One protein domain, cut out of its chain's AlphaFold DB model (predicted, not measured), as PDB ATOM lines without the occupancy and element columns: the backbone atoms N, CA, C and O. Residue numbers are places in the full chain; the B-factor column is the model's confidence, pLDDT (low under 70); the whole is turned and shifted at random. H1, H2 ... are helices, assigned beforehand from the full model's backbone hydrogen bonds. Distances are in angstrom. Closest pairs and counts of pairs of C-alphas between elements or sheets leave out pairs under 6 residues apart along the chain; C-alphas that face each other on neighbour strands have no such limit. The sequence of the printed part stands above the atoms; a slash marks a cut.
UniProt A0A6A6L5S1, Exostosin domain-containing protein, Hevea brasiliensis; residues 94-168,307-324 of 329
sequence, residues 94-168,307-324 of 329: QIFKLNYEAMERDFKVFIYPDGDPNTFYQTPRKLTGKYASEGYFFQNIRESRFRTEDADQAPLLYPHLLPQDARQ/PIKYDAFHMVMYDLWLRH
ATOM      1  N   GLN A  94     523.850 453.405 894.352       90.75
ATOM      2  CA  GLN A  94     524.055 453.886 895.721       90.75
ATOM      3  C   GLN A  94     523.492 455.298 895.915       90.75
ATOM      4  O   GLN A  94     522.890 455.585 896.947       90.75
ATOM      5  N   ILE A  95     523.643 456.170 894.912       92.00
ATOM      6  CA  ILE A  95     523.087 457.528 894.955       92.00
ATOM      7  C   ILE A  95     521.564 457.468 894.902       92.00
ATOM      8  O   ILE A  95     520.907 458.156 895.678       92.00
ATOM      9  N   PHE A  96     521.002 456.610 894.043       93.12
ATOM     10  CA  PHE A  96     519.562 456.382 893.992       93.12
ATOM     11  C   PHE A  96     519.013 455.955 895.361       93.12
ATOM     12  O   PHE A  96     518.046 456.557 895.815       93.12
ATOM     13  N   LYS A  97     519.661 455.006 896.062       92.44
ATOM     14  CA  LYS A  97     519.262 454.581 897.424       92.44
ATOM     15  C   LYS A  97     519.158 455.763 898.384       92.44
ATOM     16  O   LYS A  97     518.105 455.996 898.969       92.44
ATOM     17  N   LEU A  98     520.255 456.509 898.511       93.44
ATOM     18  CA  LEU A  98     520.385 457.608 899.466       93.44
ATOM     19  C   LEU A  98     519.380 458.723 899.170       93.44
ATOM     20  O   LEU A  98     518.700 459.215 900.069       93.44
ATOM     21  N   ASN A  99     519.251 459.093 897.898       94.69
ATOM     22  CA  ASN A  99     518.315 460.118 897.463       94.69
ATOM     23  C   ASN A  99     516.860 459.673 897.636       94.69
ATOM     24  O   ASN A  99     516.016 460.476 898.019       94.69
ATOM     25  N   TYR A 100     516.556 458.403 897.374       94.94
ATOM     26  CA  TYR A 100     515.217 457.855 897.553       94.94
ATOM     27  C   TYR A 100     514.803 457.883 899.029       94.94
ATOM     28  O   TYR A 100     513.692 458.293 899.352       94.94
ATOM     29  N   GLU A 101     515.710 457.518 899.937       95.19
ATOM     30  CA  GLU A 101     515.483 457.620 901.383       95.19
ATOM     31  C   GLU A 101     515.291 459.075 901.841       95.19
ATOM     32  O   GLU A 101     514.405 459.357 902.652       95.19
ATOM     33  N   ALA A 102     516.073 460.014 901.292       94.75
ATOM     34  CA  ALA A 102     515.915 461.442 901.562       94.75
ATOM     35  C   ALA A 102     514.569 461.981 901.047       94.75
ATOM     36  O   ALA A 102     513.857 462.662 901.784       94.75
ATOM     37  N   MET A 103     514.180 461.624 899.819       94.62
ATOM     38  CA  MET A 103     512.874 461.950 899.247       94.62
ATOM     39  C   MET A 103     511.746 461.433 900.143       94.62
ATOM     40  O   MET A 103     510.856 462.196 900.509       94.62
ATOM     41  N   GLU A 104     511.778 460.153 900.515       94.88
ATOM     42  CA  GLU A 104     510.775 459.539 901.389       94.88
ATOM     43  C   GLU A 104     510.613 460.308 902.705       94.88
ATOM     44  O   GLU A 104     509.500 460.479 903.205       94.88
ATOM     45  N   ARG A 105     511.718 460.769 903.298       93.75
ATOM     46  CA  ARG A 105     511.701 461.476 904.580       93.75
ATOM     47  C   ARG A 105     511.203 462.917 904.447       93.75
ATOM     48  O   ARG A 105     510.328 463.318 905.217       93.75
ATOM     49  N   ASP A 106     511.738 463.654 903.478       90.69
ATOM     50  CA  ASP A 106     511.708 465.120 903.478       90.69
ATOM     51  C   ASP A 106     510.800 465.709 902.388       90.69
ATOM     52  O   ASP A 106     510.369 466.854 902.506       90.69
ATOM     53  N   PHE A 107     510.476 464.960 901.328       92.44
ATOM     54  CA  PHE A 107     509.722 465.522 900.211       92.44
ATOM     55  C   PHE A 107     508.253 465.746 900.576       92.44
ATOM     56  O   PHE A 107     507.568 464.854 901.093       92.44
ATOM     57  N   LYS A 108     507.768 466.956 900.280       90.00
ATOM     58  CA  LYS A 108     506.384 467.376 900.492       90.00
ATOM     59  C   LYS A 108     505.831 468.071 899.258       90.00
ATOM     60  O   LYS A 108     506.514 468.864 898.620       90.00
ATOM     61  N   VAL A 109     504.582 467.773 898.934       87.38
ATOM     62  CA  VAL A 109     503.856 468.336 897.799       87.38
ATOM     63  C   VAL A 109     502.544 468.911 898.306       87.38
ATOM     64  O   VAL A 109     501.728 468.199 898.897       87.38
ATOM     65  N   PHE A 110     502.343 470.203 898.068       84.62
ATOM     66  CA  PHE A 110     501.086 470.874 898.368       84.62
ATOM     67  C   PHE A 110     500.145 470.751 897.168       84.62
ATOM     68  O   PHE A 110     500.487 471.164 896.056       84.62
ATOM     69  N   ILE A 111     498.960 470.179 897.392       78.94
ATOM     70  CA  ILE A 111     497.934 469.992 896.362       78.94
ATOM     71  C   ILE A 111     496.839 471.031 896.569       78.94
ATOM     72  O   ILE A 111     496.261 471.119 897.649       78.94
ATOM     73  N   TYR A 112     496.518 471.772 895.511       74.12
ATOM     74  CA  TYR A 112     495.463 472.777 895.560       74.12
ATOM     75  C   TYR A 112     494.091 472.113 895.734       74.12
ATOM     76  O   TYR A 112     493.841 471.061 895.137       74.12
ATOM     77  N   PRO A 113     493.194 472.712 896.532       70.38
ATOM     78  CA  PRO A 113     491.860 472.174 896.734       70.38
ATOM     79  C   PRO A 113     491.045 472.185 895.432       70.38
ATOM     80  O   PRO A 113     491.067 473.151 894.664       70.38
ATOM     81  N   ASP A 114     490.298 471.102 895.197       66.75
ATOM     82  CA  ASP A 114     489.424 470.961 894.029       66.75
ATOM     83  C   ASP A 114     488.389 472.105 894.008       66.75
ATOM     84  O   ASP A 114     487.642 472.304 894.967       66.75
ATOM     85  N   GLY A 115     488.316 472.840 892.895       58.72
ATOM     86  CA  GLY A 115     487.374 473.953 892.727       58.72
ATOM     87  C   GLY A 115     487.941 475.345 893.023       58.72
ATOM     88  O   GLY A 115     487.178 476.308 892.964       58.72
ATOM     89  N   ASP A 116     489.247 475.477 893.284       62.00
ATOM     90  CA  ASP A 116     489.916 476.781 893.247       62.00
ATOM     91  C   ASP A 116     489.766 477.397 891.837       62.00
ATOM     92  O   ASP A 116     490.263 476.809 890.868       62.00
ATOM     93  N   PRO A 117     489.104 478.565 891.689       58.66
ATOM     94  CA  PRO A 117     488.893 479.217 890.395       58.66
ATOM     95  C   PRO A 117     490.196 479.635 889.696       58.66
ATOM     96  O   PRO A 117     490.178 479.887 888.492       58.66
ATOM     97  N   ASN A 118     491.321 479.678 890.418       60.38
ATOM     98  CA  ASN A 118     492.648 479.937 889.860       60.38
ATOM     99  C   ASN A 118     493.330 478.673 889.311       60.38
ATOM    100  O   ASN A 118     494.425 478.760 888.753       60.38
ATOM    101  N   THR A 119     492.709 477.498 889.446       58.28
ATOM    102  CA  THR A 119     493.277 476.222 889.000       58.28
ATOM    103  C   THR A 119     492.363 475.529 887.992       58.28
ATOM    104  O   THR A 119     491.141 475.526 888.107       58.28
ATOM    105  N   PHE A 120     492.958 474.925 886.962       53.44
ATOM    106  CA  PHE A 120     492.213 474.283 885.870       53.44
ATOM    107  C   PHE A 120     492.031 472.767 886.071       53.44
ATOM    108  O   PHE A 120     491.739 472.043 885.119       53.44
ATOM    109  N   TYR A 121     492.244 472.258 887.289       56.47
ATOM    110  CA  TYR A 121     492.420 470.826 887.533       56.47
ATOM    111  C   TYR A 121     491.229 470.220 888.272       56.47
ATOM    112  O   TYR A 121     490.786 470.711 889.305       56.47
ATOM    113  N   GLN A 122     490.710 469.125 887.719       57.47
ATOM    114  CA  GLN A 122     489.667 468.311 888.329       57.47
ATOM    115  C   GLN A 122     490.104 466.854 888.310       57.47
ATOM    116  O   GLN A 122     490.608 466.359 887.300       57.47
ATOM    117  N   THR A 123     489.858 466.156 889.413       57.00
ATOM    118  CA  THR A 123     490.135 464.726 889.529       57.00
ATOM    119  C   THR A 123     489.362 463.936 888.469       57.00
ATOM    120  O   THR A 123     488.130 464.053 888.400       57.00
ATOM    121  N   PRO A 124     490.027 463.091 887.660       60.53
ATOM    122  CA  PRO A 124     489.328 462.200 886.746       60.53
ATOM    123  C   PRO A 124     488.369 461.289 887.523       60.53
ATOM    124  O   PRO A 124     488.776 460.556 888.417       60.53
ATOM    125  N   ARG A 125     487.075 461.293 887.169       57.00
ATOM    126  CA  ARG A 125     486.050 460.484 887.868       57.00
ATOM    127  C   ARG A 125     486.177 458.972 887.627       57.00
ATOM    128  O   ARG A 125     485.432 458.199 888.223       57.00
ATOM    129  N   LYS A 126     487.042 458.545 886.701       60.62
ATOM    130  CA  LYS A 126     487.275 457.137 886.347       60.62
ATOM    131  C   LYS A 126     488.760 456.911 886.067       60.62
ATOM    132  O   LYS A 126     489.335 457.618 885.247       60.62
ATOM    133  N   LEU A 127     489.333 455.876 886.679       63.75
ATOM    134  CA  LEU A 127     490.720 455.418 886.489       63.75
ATOM    135  C   LEU A 127     490.888 454.571 885.214       63.75
ATOM    136  O   LEU A 127     491.563 453.545 885.213       63.75
ATOM    137  N   THR A 128     490.207 454.930 884.125       61.31
ATOM    138  CA  THR A 128     490.218 454.141 882.887       61.31
ATOM    139  C   THR A 128     490.471 455.014 881.666       61.31
ATOM    140  O   THR A 128     490.144 456.200 881.634       61.31
ATOM    141  N   GLY A 129     491.055 454.414 880.628       63.12
ATOM    142  CA  GLY A 129     491.371 455.101 879.376       63.12
ATOM    143  C   GLY A 129     492.731 455.804 879.387       63.12
ATOM    144  O   GLY A 129     493.604 455.492 880.190       63.12
ATOM    145  N   LYS A 130     492.921 456.747 878.456       60.22
ATOM    146  CA  LYS A 130     494.225 457.373 878.153       60.22
ATOM    147  C   LYS A 130     494.864 458.118 879.339       60.22
ATOM    148  O   LYS A 130     496.078 458.263 879.362       60.22
ATOM    149  N   TYR A 131     494.062 458.560 880.304       67.94
ATOM    150  CA  TYR A 131     494.504 459.335 881.472       67.94
ATOM    151  C   TYR A 131     494.501 458.507 882.767       67.94
ATOM    152  O   TYR A 131     494.467 459.059 883.863       67.94
ATOM    153  N   ALA A 132     494.499 457.172 882.663       73.50
ATOM    154  CA  ALA A 132     494.478 456.304 883.837       73.50
ATOM    155  C   ALA A 132     495.690 456.541 884.756       73.50
ATOM    156  O   ALA A 132     495.510 456.605 885.967       73.50
ATOM    157  N   SER A 133     496.891 456.740 884.198       80.31
ATOM    158  CA  SER A 133     498.111 457.031 884.967       80.31
ATOM    159  C   SER A 133     498.012 458.332 885.765       80.31
ATOM    160  O   SER A 133     498.369 458.347 886.938       80.31
ATOM    161  N   GLU A 134     497.473 459.401 885.170       79.50
ATOM    162  CA  GLU A 134     497.200 460.656 885.885       79.50
ATOM    163  C   GLU A 134     496.230 460.407 887.043       79.50
ATOM    164  O   GLU A 134     496.486 460.826 888.167       79.50
ATOM    165  N   GLY A 135     495.147 459.663 886.797       80.38
ATOM    166  CA  GLY A 135     494.186 459.288 887.833       80.38
ATOM    167  C   GLY A 135     494.820 458.526 889.004       80.38
ATOM    168  O   GLY A 135     494.587 458.893 890.155       80.38
ATOM    169  N   TYR A 136     495.651 457.516 888.721       83.50
ATOM    170  CA  TYR A 136     496.394 456.778 889.750       83.50
ATOM    171  C   TYR A 136     497.346 457.688 890.523       83.50
ATOM    172  O   TYR A 136     497.388 457.624 891.749       83.50
ATOM    173  N   PHE A 137     498.069 458.566 889.825       87.38
ATOM    174  CA  PHE A 137     498.948 459.535 890.466       87.38
ATOM    175  C   PHE A 137     498.175 460.434 891.435       87.38
ATOM    176  O   PHE A 137     498.573 460.555 892.588       87.38
ATOM    177  N   PHE A 138     497.046 461.004 890.999       83.62
ATOM    178  CA  PHE A 138     496.196 461.872 891.820       83.62
ATOM    179  C   PHE A 138     495.626 461.177 893.052       83.62
ATOM    180  O   PHE A 138     495.540 461.785 894.119       83.62
ATOM    181  N   GLN A 139     495.194 459.928 892.902       85.00
ATOM    182  CA  GLN A 139     494.703 459.151 894.028       85.00
ATOM    183  C   GLN A 139     495.838 458.894 895.025       85.00
ATOM    184  O   GLN A 139     495.729 459.255 896.195       85.00
ATOM    185  N   ASN A 140     496.960 458.361 894.539       90.56
ATOM    186  CA  ASN A 140     498.085 457.991 895.386       90.56
ATOM    187  C   ASN A 140     498.709 459.201 896.078       90.56
ATOM    188  O   ASN A 140     498.950 459.135 897.276       90.56
ATOM    189  N   ILE A 141     498.925 460.326 895.384       88.75
ATOM    190  CA  ILE A 141     499.539 461.508 896.006       88.75
ATOM    191  C   ILE A 141     498.683 462.039 897.158       88.75
ATOM    192  O   ILE A 141     499.228 462.384 898.203       88.75
ATOM    193  N   ARG A 142     497.350 462.038 897.007       86.19
ATOM    194  CA  ARG A 142     496.419 462.549 898.022       86.19
ATOM    195  C   ARG A 142     496.362 461.700 899.282       86.19
ATOM    196  O   ARG A 142     496.125 462.254 900.354       86.19
ATOM    197  N   GLU A 143     496.534 460.395 899.119       88.12
ATOM    198  CA  GLU A 143     496.535 459.402 900.195       88.12
ATOM    199  C   GLU A 143     497.951 459.146 900.745       88.12
ATOM    200  O   GLU A 143     498.112 458.520 901.791       88.12
ATOM    201  N   SER A 144     498.988 459.639 900.062       90.69
ATOM    202  CA  SER A 144     500.383 459.433 900.447       90.69
ATOM    203  C   SER A 144     500.866 460.391 901.534       90.69
ATOM    204  O   SER A 144     500.392 461.516 901.694       90.69
ATOM    205  N   ARG A 145     501.951 459.980 902.196       91.06
ATOM    206  CA  ARG A 145     502.727 460.792 903.148       91.06
ATOM    207  C   ARG A 145     503.416 462.023 902.544       91.06
ATOM    208  O   ARG A 145     503.968 462.835 903.291       91.06
ATOM    209  N   PHE A 146     503.471 462.114 901.215       91.69
ATOM    210  CA  PHE A 146     504.090 463.234 900.515       91.69
ATOM    211  C   PHE A 146     503.183 464.462 900.499       91.69
ATOM    212  O   PHE A 146     503.683 465.568 900.340       91.69
ATOM    213  N   ARG A 147     501.869 464.308 900.684       90.44
ATOM    214  CA  ARG A 147     500.959 465.452 900.742       90.44
ATOM    215  C   ARG A 147     501.208 466.299 901.994       90.44
ATOM    216  O   ARG A 147     501.378 465.768 903.090       90.44
ATOM    217  N   THR A 148     501.162 467.616 901.823       88.44
ATOM    218  CA  THR A 148     501.075 468.600 902.912       88.44
ATOM    219  C   THR A 148     499.886 469.536 902.682       88.44
ATOM    220  O   THR A 148     499.549 469.834 901.536       88.44
ATOM    221  N   GLU A 149     499.251 469.985 903.766       83.56
ATOM    222  CA  GLU A 149     498.242 471.061 903.751       83.56
ATOM    223  C   GLU A 149     498.877 472.447 903.918       83.56
ATOM    224  O   GLU A 149     498.233 473.463 903.677       83.56
ATOM    225  N   ASP A 150     500.136 472.492 904.349       82.81
ATOM    226  CA  ASP A 150     500.900 473.723 904.494       82.81
ATOM    227  C   ASP A 150     501.718 473.959 903.218       82.81
ATOM    228  O   ASP A 150     502.615 473.170 902.896       82.81
ATOM    229  N   ALA A 151     501.375 475.020 902.484       78.69
ATOM    230  CA  ALA A 151     502.046 475.410 901.250       78.69
ATOM    231  C   ALA A 151     503.506 475.826 901.490       78.69
ATOM    232  O   ALA A 151     504.343 475.588 900.623       78.69
ATOM    233  N   ASP A 152     503.832 476.356 902.673       76.75
ATOM    234  CA  ASP A 152     505.188 476.809 903.010       76.75
ATOM    235  C   ASP A 152     506.141 475.632 903.283       76.75
ATOM    236  O   ASP A 152     507.363 475.772 903.212       76.75
ATOM    237  N   GLN A 153     505.592 474.443 903.557       72.50
ATOM    238  CA  GLN A 153     506.354 473.201 903.739       72.50
ATOM    239  C   GLN A 153     506.632 472.479 902.419       72.50
ATOM    240  O   GLN A 153     507.372 471.495 902.409       72.50
ATOM    241  N   ALA A 154     506.018 472.907 901.313       65.25
ATOM    242  CA  ALA A 154     506.173 472.259 900.023       65.25
ATOM    243  C   ALA A 154     507.256 472.964 899.199       65.25
ATOM    244  O   ALA A 154     507.066 474.107 898.783       65.25
ATOM    245  N   PRO A 155     508.353 472.276 898.839       59.84
ATOM    246  CA  PRO A 155     509.292 472.810 897.862       59.84
ATOM    247  C   PRO A 155     508.688 472.942 896.454       59.84
ATOM    248  O   PRO A 155     509.336 473.492 895.572       59.84
ATOM    249  N   LEU A 156     507.486 472.390 896.228       56.84
ATOM    250  CA  LEU A 156     506.826 472.310 894.929       56.84
ATOM    251  C   LEU A 156     505.308 472.557 895.048       56.84
ATOM    252  O   LEU A 156     504.621 471.882 895.820       56.84
ATOM    253  N   LEU A 157     504.780 473.480 894.234       55.62
ATOM    254  CA  LEU A 157     503.354 473.827 894.164       55.62
ATOM    255  C   LEU A 157     502.675 473.162 892.951       55.62
ATOM    256  O   LEU A 157     503.133 473.271 891.813       55.62
ATOM    257  N   TYR A 158     501.553 472.475 893.193       52.00
ATOM    258  CA  TYR A 158     500.917 471.562 892.237       52.00
ATOM    259  C   TYR A 158     500.274 472.118 890.937       52.00
ATOM    260  O   TYR A 158     500.165 471.325 890.000       52.00
ATOM    261  N   PRO A 159     499.897 473.399 890.711       50.41
ATOM    262  CA  PRO A 159     499.214 473.779 889.470       50.41
ATOM    263  C   PRO A 159     500.140 473.679 888.245       50.41
ATOM    264  O   PRO A 159     499.697 473.860 887.108       50.41
ATOM    265  N   HIS A 160     501.425 473.394 888.469       49.28
ATOM    266  CA  HIS A 160     502.476 473.325 887.467       49.28
ATOM    267  C   HIS A 160     503.051 471.912 887.276       49.28
ATOM    268  O   HIS A 160     504.008 471.728 886.530       49.28
ATOM    269  N   LEU A 161     502.442 470.901 887.907       49.12
ATOM    270  CA  LEU A 161     502.879 469.502 887.845       49.12
ATOM    271  C   LEU A 161     502.480 468.753 886.563       49.12
ATOM    272  O   LEU A 161     502.845 467.592 886.395       49.12
ATOM    273  N   LEU A 162     501.770 469.402 885.637       42.28
ATOM    274  CA  LEU A 162     501.502 468.855 884.311       42.28
ATOM    275  C   LEU A 162     502.068 469.803 883.249       42.28
ATOM    276  O   LEU A 162     501.723 470.988 883.267       42.28
ATOM    277  N   PRO A 163     502.892 469.315 882.303       38.09
ATOM    278  CA  PRO A 163     503.345 470.119 881.181       38.09
ATOM    279  C   PRO A 163     502.132 470.665 880.418       38.09
ATOM    280  O   PRO A 163     501.459 469.941 879.677       38.09
ATOM    281  N   GLN A 164     501.854 471.964 880.557       35.12
ATOM    282  CA  GLN A 164     500.969 472.683 879.633       35.12
ATOM    283  C   GLN A 164     501.514 472.624 878.191       35.12
ATOM    284  O   GLN A 164     500.751 472.737 877.229       35.12
ATOM    285  N   ASP A 165     502.803 472.310 878.037       30.94
ATOM    286  CA  ASP A 165     503.513 472.202 876.763       30.94
ATOM    287  C   ASP A 165     503.097 471.012 875.887       30.94
ATOM    288  O   ASP A 165     503.380 471.003 874.688       30.94
ATOM    289  N   ALA A 166     502.329 470.045 876.403       34.91
ATOM    290  CA  ALA A 166     501.820 468.947 875.574       34.91
ATOM    291  C   ALA A 166     500.719 469.379 874.576       34.91
ATOM    292  O   ALA A 166     500.326 468.587 873.712       34.91
ATOM    293  N   ARG A 167     500.199 470.616 874.670       33.25
ATOM    294  CA  ARG A 167     499.142 471.127 873.771       33.25
ATOM    295  C   ARG A 167     499.597 472.199 872.775       33.25
ATOM    296  O   ARG A 167     498.943 472.339 871.744       33.25
ATOM    297  N   GLN A 168     500.710 472.902 872.999       25.73
ATOM    298  CA  GLN A 168     501.090 474.043 872.146       25.73
ATOM    299  C   GLN A 168     501.905 473.665 870.886       25.73
ATOM    300  O   GLN A 168     502.004 474.468 869.962       25.73
ATOM    301  N   PRO A 307     500.246 452.730 896.837       93.56
ATOM    302  CA  PRO A 307     501.550 452.722 896.181       93.56
ATOM    303  C   PRO A 307     502.564 451.861 896.949       93.56
ATOM    304  O   PRO A 307     502.579 451.836 898.181       93.56
ATOM    305  N   ILE A 308     503.440 451.173 896.217       93.44
ATOM    306  CA  ILE A 308     504.463 450.254 896.745       93.44
ATOM    307  C   ILE A 308     505.849 450.828 896.451       93.44
ATOM    308  O   ILE A 308     506.048 451.404 895.387       93.44
ATOM    309  N   LYS A 309     506.824 450.663 897.359       93.06
ATOM    310  CA  LYS A 309     508.193 451.170 897.154       93.06
ATOM    311  C   LYS A 309     508.725 450.836 895.758       93.06
ATOM    312  O   LYS A 309     508.626 449.698 895.298       93.06
ATOM    313  N   TYR A 310     509.328 451.841 895.130       92.94
ATOM    314  CA  TYR A 310     509.873 451.798 893.770       92.94
ATOM    315  C   TYR A 310     508.862 451.528 892.645       92.94
ATOM    316  O   TYR A 310     509.281 451.264 891.524       92.94
ATOM    317  N   ASP A 311     507.555 451.591 892.888       93.44
ATOM    318  CA  ASP A 311     506.569 451.512 891.811       93.44
ATOM    319  C   ASP A 311     506.531 452.782 890.941       93.44
ATOM    320  O   ASP A 311     507.259 453.746 891.191       93.44
ATOM    321  N   ALA A 312     505.668 452.814 889.918       91.75
ATOM    322  CA  ALA A 312     505.563 453.969 889.023       91.75
ATOM    323  C   ALA A 312     505.274 455.281 889.766       91.75
ATOM    324  O   ALA A 312     505.816 456.323 889.400       91.75
ATOM    325  N   PHE A 313     504.465 455.237 890.829       93.25
ATOM    326  CA  PHE A 313     504.187 456.419 891.637       93.25
ATOM    327  C   PHE A 313     505.460 456.923 892.320       93.25
ATOM    328  O   PHE A 313     505.809 458.090 892.167       93.25
ATOM    329  N   HIS A 314     506.193 456.049 893.010       94.88
ATOM    330  CA  HIS A 314     507.424 456.441 893.696       94.88
ATOM    331  C   HIS A 314     508.530 456.884 892.736       94.88
ATOM    332  O   HIS A 314     509.270 457.811 893.054       94.88
ATOM    333  N   MET A 315     508.637 456.266 891.560       93.62
ATOM    334  CA  MET A 315     509.604 456.678 890.540       93.62
ATOM    335  C   MET A 315     509.290 458.078 889.997       93.62
ATOM    336  O   MET A 315     510.204 458.882 889.822       93.62
ATOM    337  N   VAL A 316     508.007 458.412 889.801       92.31
ATOM    338  CA  VAL A 316     507.580 459.779 889.451       92.31
ATOM    339  C   VAL A 316     507.871 460.751 890.595       92.31
ATOM    340  O   VAL A 316     508.412 461.824 890.350       92.31
ATOM    341  N   MET A 317     507.567 460.381 891.840       92.56
ATOM    342  CA  MET A 317     507.882 461.219 893.004       92.56
ATOM    343  C   MET A 317     509.378 461.501 893.124       92.56
ATOM    344  O   MET A 317     509.762 462.628 893.426       92.56
ATOM    345  N   TYR A 318     510.209 460.507 892.824       93.25
ATOM    346  CA  TYR A 318     511.657 460.640 892.837       93.25
ATOM    347  C   TYR A 318     512.166 461.560 891.728       93.25
ATOM    348  O   TYR A 318     512.982 462.436 891.996       93.25
ATOM    349  N   ASP A 319     511.651 461.433 890.504       89.56
ATOM    350  CA  ASP A 319     512.000 462.344 889.406       89.56
ATOM    351  C   ASP A 319     511.575 463.797 889.704       89.56
ATOM    352  O   ASP A 319     512.341 464.735 889.478       89.56
ATOM    353  N   LEU A 320     510.396 463.996 890.304       88.38
ATOM    354  CA  LEU A 320     509.950 465.313 890.776       88.38
ATOM    355  C   LEU A 320     510.852 465.858 891.886       88.38
ATOM    356  O   LEU A 320     511.223 467.033 891.862       88.38
ATOM    357  N   TRP A 321     511.240 465.007 892.835       90.38
ATOM    358  CA  TRP A 321     512.187 465.365 893.880       90.38
ATOM    359  C   TRP A 321     513.560 465.702 893.308       90.38
ATOM    360  O   TRP A 321     514.175 466.647 893.764       90.38
ATOM    361  N   LEU A 322     514.050 465.061 892.249       87.88
ATOM    362  CA  LEU A 322     515.308 465.496 891.627       87.88
ATOM    363  C   LEU A 322     515.214 466.912 891.030       87.88
ATOM    364  O   LEU A 322     516.201 467.646 891.004       87.88
ATOM    365  N   ARG A 323     514.019 467.329 890.594       84.38
ATOM    366  CA  ARG A 323     513.783 468.609 889.900       84.38
ATOM    367  C   ARG A 323     513.265 469.729 890.806       84.38
ATOM    368  O   ARG A 323     513.189 470.873 890.361       84.38
ATOM    369  N   HIS A 324     512.954 469.443 892.071       77.75
ATOM    370  CA  HIS A 324     512.297 470.401 892.971       77.75
ATOM    371  C   HIS A 324     513.081 471.705 893.192       77.75
ATOM    372  O   HIS A 324     512.495 472.751 893.431       77.75
TER     373      HIS A 324
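This is residues 94 to 168 and 307 to 324 of the 329 residues of the protein "Exostosin domain-containing protein" of Hevea brasiliensis (UniProt A0A6A6L5S1). Little regular structure is here: three short helices stand loosely, H3 between H1 and H2, and two long unnamed stretches, residues 107 to 131 and 144 to 168, make much of the rest. Residues 163 to 168 stick out. The printed part has 93 residues, 37 of them in H1, H2, H3, in chain order; it is all helix, with no named strand. It is compact, radius of gyration of the C-alphas 13.8 A, spanning 40 by 32 by 29 A.

Start at H1, residues 94 to 106: its residues 100 to 103 only just touch residues 318 to 321 of H3, residues 312 to 323, with 3 pairs of C-alphas within 8 A. The closest C-alphas, of Met 103 and Trp 321, are 6.4 A apart; the lines are about perpendicular at 89 degrees. Look next at H2, residues 132 to 143, close to H3 but not clearly touching: the closest C-alphas, of Phe 137 and Phe 313, are 6.2 A apart, the lines about perpendicular at 76 degrees. H1 and H2 are apart. In H1, H2 and H3 every O i to N i+4 pair is within hydrogen-bond range.

Find C-alpha 94 at (524.055, 453.886, 895.721); H1 runs 18.4 A from there. H2 and H3 each measure 16.8 A; H3 ends at C-alpha 323, (513.783, 468.609, 889.900).

The farthest C-alphas, of Gln 94 and Pro 117, are 43.7 A apart. H1 to H2 is a long link; H2 to H3 crosses the cut, residues 169 to 306 not printed, with C-alphas 168 and 307 32.1 A apart. Confidence is under 70 in residues 114 to 131 and 154 to 168.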